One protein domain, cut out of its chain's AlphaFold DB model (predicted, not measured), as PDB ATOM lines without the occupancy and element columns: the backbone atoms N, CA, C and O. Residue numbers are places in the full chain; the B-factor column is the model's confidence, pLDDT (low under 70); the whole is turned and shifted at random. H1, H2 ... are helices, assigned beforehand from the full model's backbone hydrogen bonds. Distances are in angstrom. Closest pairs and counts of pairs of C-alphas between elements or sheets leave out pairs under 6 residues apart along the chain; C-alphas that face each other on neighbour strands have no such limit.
ATOM      1  N   GLU A   4      -3.331 -38.448  -8.157       84.19
ATOM      2  CA  GLU A   4      -2.366 -37.757  -7.294       84.19
ATOM      3  C   GLU A   4      -2.298 -36.265  -7.615       84.19
ATOM      4  O   GLU A   4      -2.276 -35.444  -6.699       84.19
ATOM      5  N   GLU A   5      -2.319 -35.901  -8.895       85.06
ATOM      6  CA  GLU A   5      -2.355 -34.511  -9.350       85.06
ATOM      7  C   GLU A   5      -3.651 -33.813  -8.899       85.06
ATOM      8  O   GLU A   5      -3.601 -32.735  -8.309       85.06
ATOM      9  N   PHE A   6      -4.800 -34.483  -9.038       78.00
ATOM     10  CA  PHE A   6      -6.086 -33.979  -8.546       78.00
ATOM     11  C   PHE A   6      -6.109 -33.797  -7.023       78.00
ATOM     12  O   PHE A   6      -6.605 -32.790  -6.520       78.00
ATOM     13  N   LEU A   7      -5.583 -34.764  -6.268       77.88
ATOM     14  CA  LEU A   7      -5.555 -34.677  -4.808       77.88
ATOM     15  C   LEU A   7      -4.568 -33.619  -4.303       77.88
ATOM     16  O   LEU A   7      -4.811 -33.047  -3.246       77.88
ATOM     17  N   LYS A   8      -3.496 -33.312  -5.043       84.69
ATOM     18  CA  LYS A   8      -2.612 -32.182  -4.710       84.69
ATOM     19  C   LYS A   8      -3.324 -30.836  -4.829       84.69
ATOM     20  O   LYS A   8      -3.073 -29.959  -4.014       84.69
ATOM     21  N   GLU A   9      -4.188 -30.678  -5.826       82.81
ATOM     22  CA  GLU A   9      -4.876 -29.410  -6.089       82.81
ATOM     23  C   GLU A   9      -6.162 -29.249  -5.262       82.81
ATOM     24  O   GLU A   9      -6.438 -28.169  -4.743       82.81
ATOM     25  N   TYR A  10      -6.934 -30.326  -5.088       78.56
ATOM     26  CA  TYR A  10      -8.274 -30.277  -4.488       78.56
ATOM     27  C   TYR A  10      -8.418 -31.089  -3.197       78.56
ATOM     28  O   TYR A  10      -9.493 -31.082  -2.597       78.56
ATOM     29  N   GLY A  11      -7.378 -31.800  -2.749       73.06
ATOM     30  CA  GLY A  11      -7.447 -32.736  -1.619       73.06
ATOM     31  C   GLY A  11      -7.894 -32.110  -0.298       73.06
ATOM     32  O   GLY A  11      -8.585 -32.771   0.471       73.06
ATOM     33  N   GLU A  12      -7.589 -30.829  -0.064       74.25
ATOM     34  CA  GLU A  12      -8.057 -30.101   1.129       74.25
ATOM     35  C   GLU A  12      -9.585 -29.930   1.177       74.25
ATOM     36  O   GLU A  12     -10.155 -29.771   2.254       74.25
ATOM     37  N   TYR A  13     -10.261 -29.995   0.028       71.88
ATOM     38  CA  TYR A  13     -11.711 -29.805  -0.098       71.88
ATOM     39  C   TYR A  13     -12.439 -31.076  -0.562       71.88
ATOM     40  O   TYR A  13     -13.663 -31.181  -0.450       71.88
ATOM     41  N   TYR A  14     -11.706 -32.058  -1.084       67.81
ATOM     42  CA  TYR A  14     -12.247 -33.290  -1.637       67.81
ATOM     43  C   TYR A  14     -12.382 -34.383  -0.573       67.81
ATOM     44  O   TYR A  14     -11.450 -34.704   0.154       67.81
ATOM     45  N   GLY A  15     -13.543 -35.038  -0.539       63.91
ATOM     46  CA  GLY A  15     -13.670 -36.345   0.101       63.91
ATOM     47  C   GLY A  15     -13.692 -36.377   1.632       63.91
ATOM     48  O   GLY A  15     -13.217 -37.346   2.220       63.91
ATOM     49  N   TYR A  16     -14.317 -35.372   2.250       74.06
ATOM     50  CA  TYR A  16     -14.622 -35.303   3.687       74.06
ATOM     51  C   TYR A  16     -13.383 -35.387   4.606       74.06
ATOM     52  O   TYR A  16     -13.297 -36.291   5.434       74.06
ATOM     53  N   PRO A  17     -12.445 -34.427   4.523       65.88
ATOM     54  CA  PRO A  17     -11.164 -34.473   5.245       65.88
ATOM     55  C   PRO A  17     -11.290 -34.511   6.779       65.88
ATOM     56  O   PRO A  17     -10.441 -35.087   7.446       65.88
ATOM     57  N   ASN A  18     -12.373 -33.959   7.338       75.00
ATOM     58  CA  ASN A  18     -12.682 -34.005   8.777       75.00
ATOM     59  C   ASN A  18     -13.816 -34.996   9.112       75.00
ATOM     60  O   ASN A  18     -14.398 -34.947  10.195       75.00
ATOM     61  N   GLY A  19     -14.204 -35.836   8.149       70.19
ATOM     62  CA  GLY A  19     -15.265 -36.820   8.312       70.19
ATOM     63  C   GLY A  19     -14.789 -38.063   9.072       70.19
ATOM     64  O   GLY A  19     -13.603 -38.373   9.078       70.19
ATOM     65  N   PRO A  20     -15.712 -38.837   9.672       76.88
ATOM     66  CA  PRO A  20     -15.372 -40.084  10.369       76.88
ATOM     67  C   PRO A  20     -14.878 -41.200   9.430       76.88
ATOM     68  O   PRO A  20     -14.408 -42.230   9.904       76.88
ATOM     69  N   LYS A  21     -15.038 -41.021   8.114       77.44
ATOM     70  CA  LYS A  21     -14.546 -41.894   7.047       77.44
ATOM     71  C   LYS A  21     -14.160 -41.037   5.844       77.44
ATOM     72  O   LYS A  21     -14.863 -40.074   5.528       77.44
ATOM     73  N   SER A  22     -13.115 -41.441   5.137       82.31
ATOM     74  CA  SER A  22     -12.739 -40.877   3.837       82.31
ATOM     75  C   SER A  22     -13.742 -41.251   2.737       82.31
ATOM     76  O   SER A  22     -14.475 -42.241   2.835       82.31
ATOM     77  N   ILE A  23     -13.750 -40.497   1.635       78.75
ATOM     78  CA  ILE A  23     -14.590 -40.813   0.467       78.75
ATOM     79  C   ILE A  23     -14.327 -42.208  -0.114       78.75
ATOM     80  O   ILE A  23     -15.271 -42.879  -0.531       78.75
ATOM     81  N   ASP A  24     -13.076 -42.671  -0.115       83.50
ATOM     82  CA  ASP A  24     -12.722 -43.998  -0.620       83.50
ATOM     83  C   ASP A  24     -13.288 -45.103   0.296       83.50
ATOM     84  O   ASP A  24     -13.865 -46.078  -0.196       83.50
ATOM     85  N   GLU A  25     -13.248 -44.920   1.620       83.00
ATOM     86  CA  GLU A  25     -13.856 -45.840   2.595       83.00
ATOM     87  C   GLU A  25     -15.388 -45.850   2.515       83.00
ATOM     88  O   GLU A  25     -16.009 -46.918   2.555       83.00
ATOM     89  N   ILE A  26     -16.016 -44.681   2.358       79.38
ATOM     90  CA  ILE A  26     -17.467 -44.556   2.163       79.38
ATOM     91  C   ILE A  26     -17.877 -45.275   0.875       79.38
ATOM     92  O   ILE A  26     -18.797 -46.096   0.883       79.38
ATOM     93  N   ARG A  27     -17.165 -45.049  -0.235       81.56
ATOM     94  CA  ARG A  27     -17.424 -45.754  -1.500       81.56
ATOM     95  C   ARG A  27     -17.255 -47.260  -1.347       81.56
ATOM     96  O   ARG A  27     -18.075 -48.017  -1.867       81.56
ATOM     97  N   ALA A  28     -16.230 -47.696  -0.618       84.38
ATOM     98  CA  ALA A  28     -15.942 -49.109  -0.452       84.38
ATOM     99  C   ALA A  28     -16.951 -49.844   0.443       84.38
ATOM    100  O   ALA A  28     -17.257 -51.016   0.210       84.38
ATOM    101  N   THR A  29     -17.480 -49.170   1.463       81.56
ATOM    102  CA  THR A  29     -18.364 -49.792   2.458       81.56
ATOM    103  C   THR A  29     -19.846 -49.570   2.164       81.56
ATOM    104  O   THR A  29     -20.637 -50.502   2.319       81.56
ATOM    105  N   GLU A  30     -20.223 -48.388   1.679       80.19
ATOM    106  CA  GLU A  30     -21.619 -47.940   1.560       80.19
ATOM    107  C   GLU A  30     -22.121 -47.897   0.114       80.19
ATOM    108  O   GLU A  30     -23.317 -48.066  -0.128       80.19
ATOM    109  N   PHE A  31     -21.215 -47.759  -0.861       80.12
ATOM    110  CA  PHE A  31     -21.545 -47.657  -2.286       80.12
ATOM    111  C   PHE A  31     -20.807 -48.695  -3.133       80.12
ATOM    112  O   PHE A  31     -20.307 -48.388  -4.214       80.12
ATOM    113  N   LYS A  32     -20.797 -49.956  -2.684       82.50
ATOM    114  CA  LYS A  32     -20.110 -51.088  -3.343       82.50
ATOM    115  C   LYS A  32     -20.409 -51.207  -4.840       82.50
ATOM    116  O   LYS A  32     -19.553 -51.599  -5.624       82.50
ATOM    117  N   ARG A  33     -21.609 -50.800  -5.267       77.88
ATOM    118  CA  ARG A  33     -22.005 -50.732  -6.686       77.88
ATOM    119  C   ARG A  33     -21.125 -49.827  -7.563       77.88
ATOM    120  O   ARG A  33     -21.175 -49.959  -8.777       77.88
ATOM    121  N   LEU A  34     -20.346 -48.921  -6.971       78.75
ATOM    122  CA  LEU A  34     -19.446 -47.999  -7.666       78.75
ATOM    123  C   LEU A  34     -17.992 -48.500  -7.746       78.75
ATOM    124  O   LEU A  34     -17.151 -47.810  -8.320       78.75
ATOM    125  N   GLN A  35     -17.667 -49.665  -7.171       74.44
ATOM    126  CA  GLN A  35     -16.284 -50.160  -7.082       74.44
ATOM    127  C   GLN A  35     -15.695 -50.607  -8.433       74.44
ATOM    128  O   GLN A  35     -14.486 -50.536  -8.618       74.44
ATOM    129  N   ASN A  36     -16.523 -50.987  -9.411       77.06
ATOM    130  CA  ASN A  36     -16.060 -51.533 -10.697       77.06
ATOM    131  C   ASN A  36     -15.895 -50.453 -11.783       77.06
ATOM    132  O   ASN A  36     -16.368 -50.618 -12.905       77.06
ATOM    133  N   GLY A  37     -15.296 -49.311 -11.434       72.00
ATOM    134  CA  GLY A  37     -15.072 -48.203 -12.375       72.00
ATOM    135  C   GLY A  37     -16.346 -47.479 -12.827       72.00
ATOM    136  O   GLY A  37     -16.319 -46.708 -13.780       72.00
ATOM    137  N   THR A  38     -17.478 -47.713 -12.156       75.19
ATOM    138  CA  THR A  38     -18.733 -47.021 -12.463       75.19
ATOM    139  C   THR A  38     -18.682 -45.588 -11.935       75.19
ATOM    140  O   THR A  38     -18.517 -45.349 -10.735       75.19
ATOM    141  N   VAL A  39     -18.853 -44.635 -12.847       77.44
ATOM    142  CA  VAL A  39     -18.901 -43.202 -12.558       77.44
ATOM    143  C   VAL A  39     -20.365 -42.759 -12.557       77.44
ATOM    144  O   VAL A  39     -21.073 -42.944 -13.542       77.44
ATOM    145  N   TYR A  40     -20.827 -42.209 -11.433       71.12
ATOM    146  CA  TYR A  40     -22.183 -41.684 -11.274       71.12
ATOM    147  C   TYR A  40     -22.120 -40.164 -11.128       71.12
ATOM    148  O   TYR A  40     -21.543 -39.677 -10.158       71.12
ATOM    149  N   LEU A  41     -22.679 -39.436 -12.098       71.25
ATOM    150  CA  LEU A  41     -22.617 -37.967 -12.173       71.25
ATOM    151  C   LEU A  41     -23.996 -37.293 -12.137       71.25
ATOM    152  O   LEU A  41     -24.078 -36.076 -12.239       71.25
ATOM    153  N   ASP A  42     -25.073 -38.057 -11.951       75.12
ATOM    154  CA  ASP A  42     -26.445 -37.535 -11.938       75.12
ATOM    155  C   ASP A  42     -26.997 -37.368 -10.514       75.12
ATOM    156  O   ASP A  42     -28.087 -37.822 -10.175       75.12
ATOM    157  N   HIS A  43     -26.221 -36.723  -9.641       62.62
ATOM    158  CA  HIS A  43     -26.652 -36.467  -8.261       62.62
ATOM    159  C   HIS A  43     -27.819 -35.462  -8.183       62.62
ATOM    160  O   HIS A  43     -28.516 -35.401  -7.170       62.62
ATOM    161  N   ALA A  44     -28.029 -34.663  -9.236       56.44
ATOM    162  CA  ALA A  44     -29.135 -33.712  -9.330       56.44
ATOM    163  C   ALA A  44     -30.476 -34.404  -9.634       56.44
ATOM    164  O   ALA A  44     -31.502 -33.972  -9.113       56.44
ATOM    165  N   GLY A  45     -30.474 -35.478 -10.436       55.69
ATOM    166  CA  GLY A  45     -31.667 -36.278 -10.711       55.69
ATOM    167  C   GLY A  45     -32.059 -37.182  -9.542       55.69
ATOM    168  O   GLY A  45     -33.224 -37.212  -9.140       55.69
ATOM    169  N   ALA A  46     -31.096 -37.906  -8.966       54.28
ATOM    170  CA  ALA A  46     -31.317 -38.709  -7.767       54.28
ATOM    171  C   ALA A  46     -30.015 -38.928  -6.991       54.28
ATOM    172  O   ALA A  46     -28.940 -39.094  -7.554       54.28
ATOM    173  N   THR A  47     -30.098 -38.989  -5.668       68.12
ATOM    174  CA  THR A  47     -28.940 -39.377  -4.861       68.12
ATOM    175  C   THR A  47     -28.838 -40.898  -4.769       68.12
ATOM    176  O   THR A  47     -29.828 -41.632  -4.864       68.12
ATOM    177  N   LEU A  48     -27.618 -41.407  -4.581       69.19
ATOM    178  CA  LEU A  48     -27.421 -42.819  -4.271       69.19
ATOM    179  C   LEU A  48     -27.691 -43.057  -2.786       69.19
ATOM    180  O   LEU A  48     -27.270 -42.283  -1.932       69.19
ATOM    181  N   TYR A  49     -28.336 -44.177  -2.472       71.88
ATOM    182  CA  TYR A  49     -28.524 -44.611  -1.091       71.88
ATOM    183  C   TYR A  49     -27.334 -45.437  -0.591       71.88
ATOM    184  O   TYR A  49     -26.802 -46.279  -1.328       71.88
TER     185      TYR A  49
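What this domain is: This is residues 4 to 49 of the 318 residues of the protein "Molybdenum cofactor sulfurase (LOS5) (ABA3) isoform 1" of Tripterygium wilfordii (UniProt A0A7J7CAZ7). This model has little regular structure: a loose, open chain with short helix H1 at one end, short helix H2 set away from it, and a long unnamed tail at the end opposite H1. The 46 printed residues hold two named helices, H1 then H2, and no named strand. The class is all helix, with 15 residues in named elements, under half. The whole is loose, with a radius of gyration of the C-alphas of 11.8 A and spans of 27 by 21 by 21 A.

How they stand to each other: H1, residues 4 to 10, and H2, residues 23 to 30, are apart, with no C-alpha of the one within 8 A of the other. In both, every O i to N i+4 pair is within hydrogen-bond range. Residues 8 to 13, of which 8 to 10 belong to H1, stand free, and residues 41 to 47 stand free too.

Where its parts are: H1 begins at C-alpha 4 (-2.366, -37.757, -7.294) and measures 9.9 A from first to last C-alpha. H2 measures 10.1 A and ends at C-alpha 30 (-21.619, -47.940, 1.560).

The domain as a whole: The C-alphas of Lys 8 and Gly 45, the two farthest apart, are 29.9 A apart. The printed part has no cut. The link from H1 to H2, 12 residues, is long. The pLDDT is under 70 at residues 14 to 15, 17 and 43 to 48.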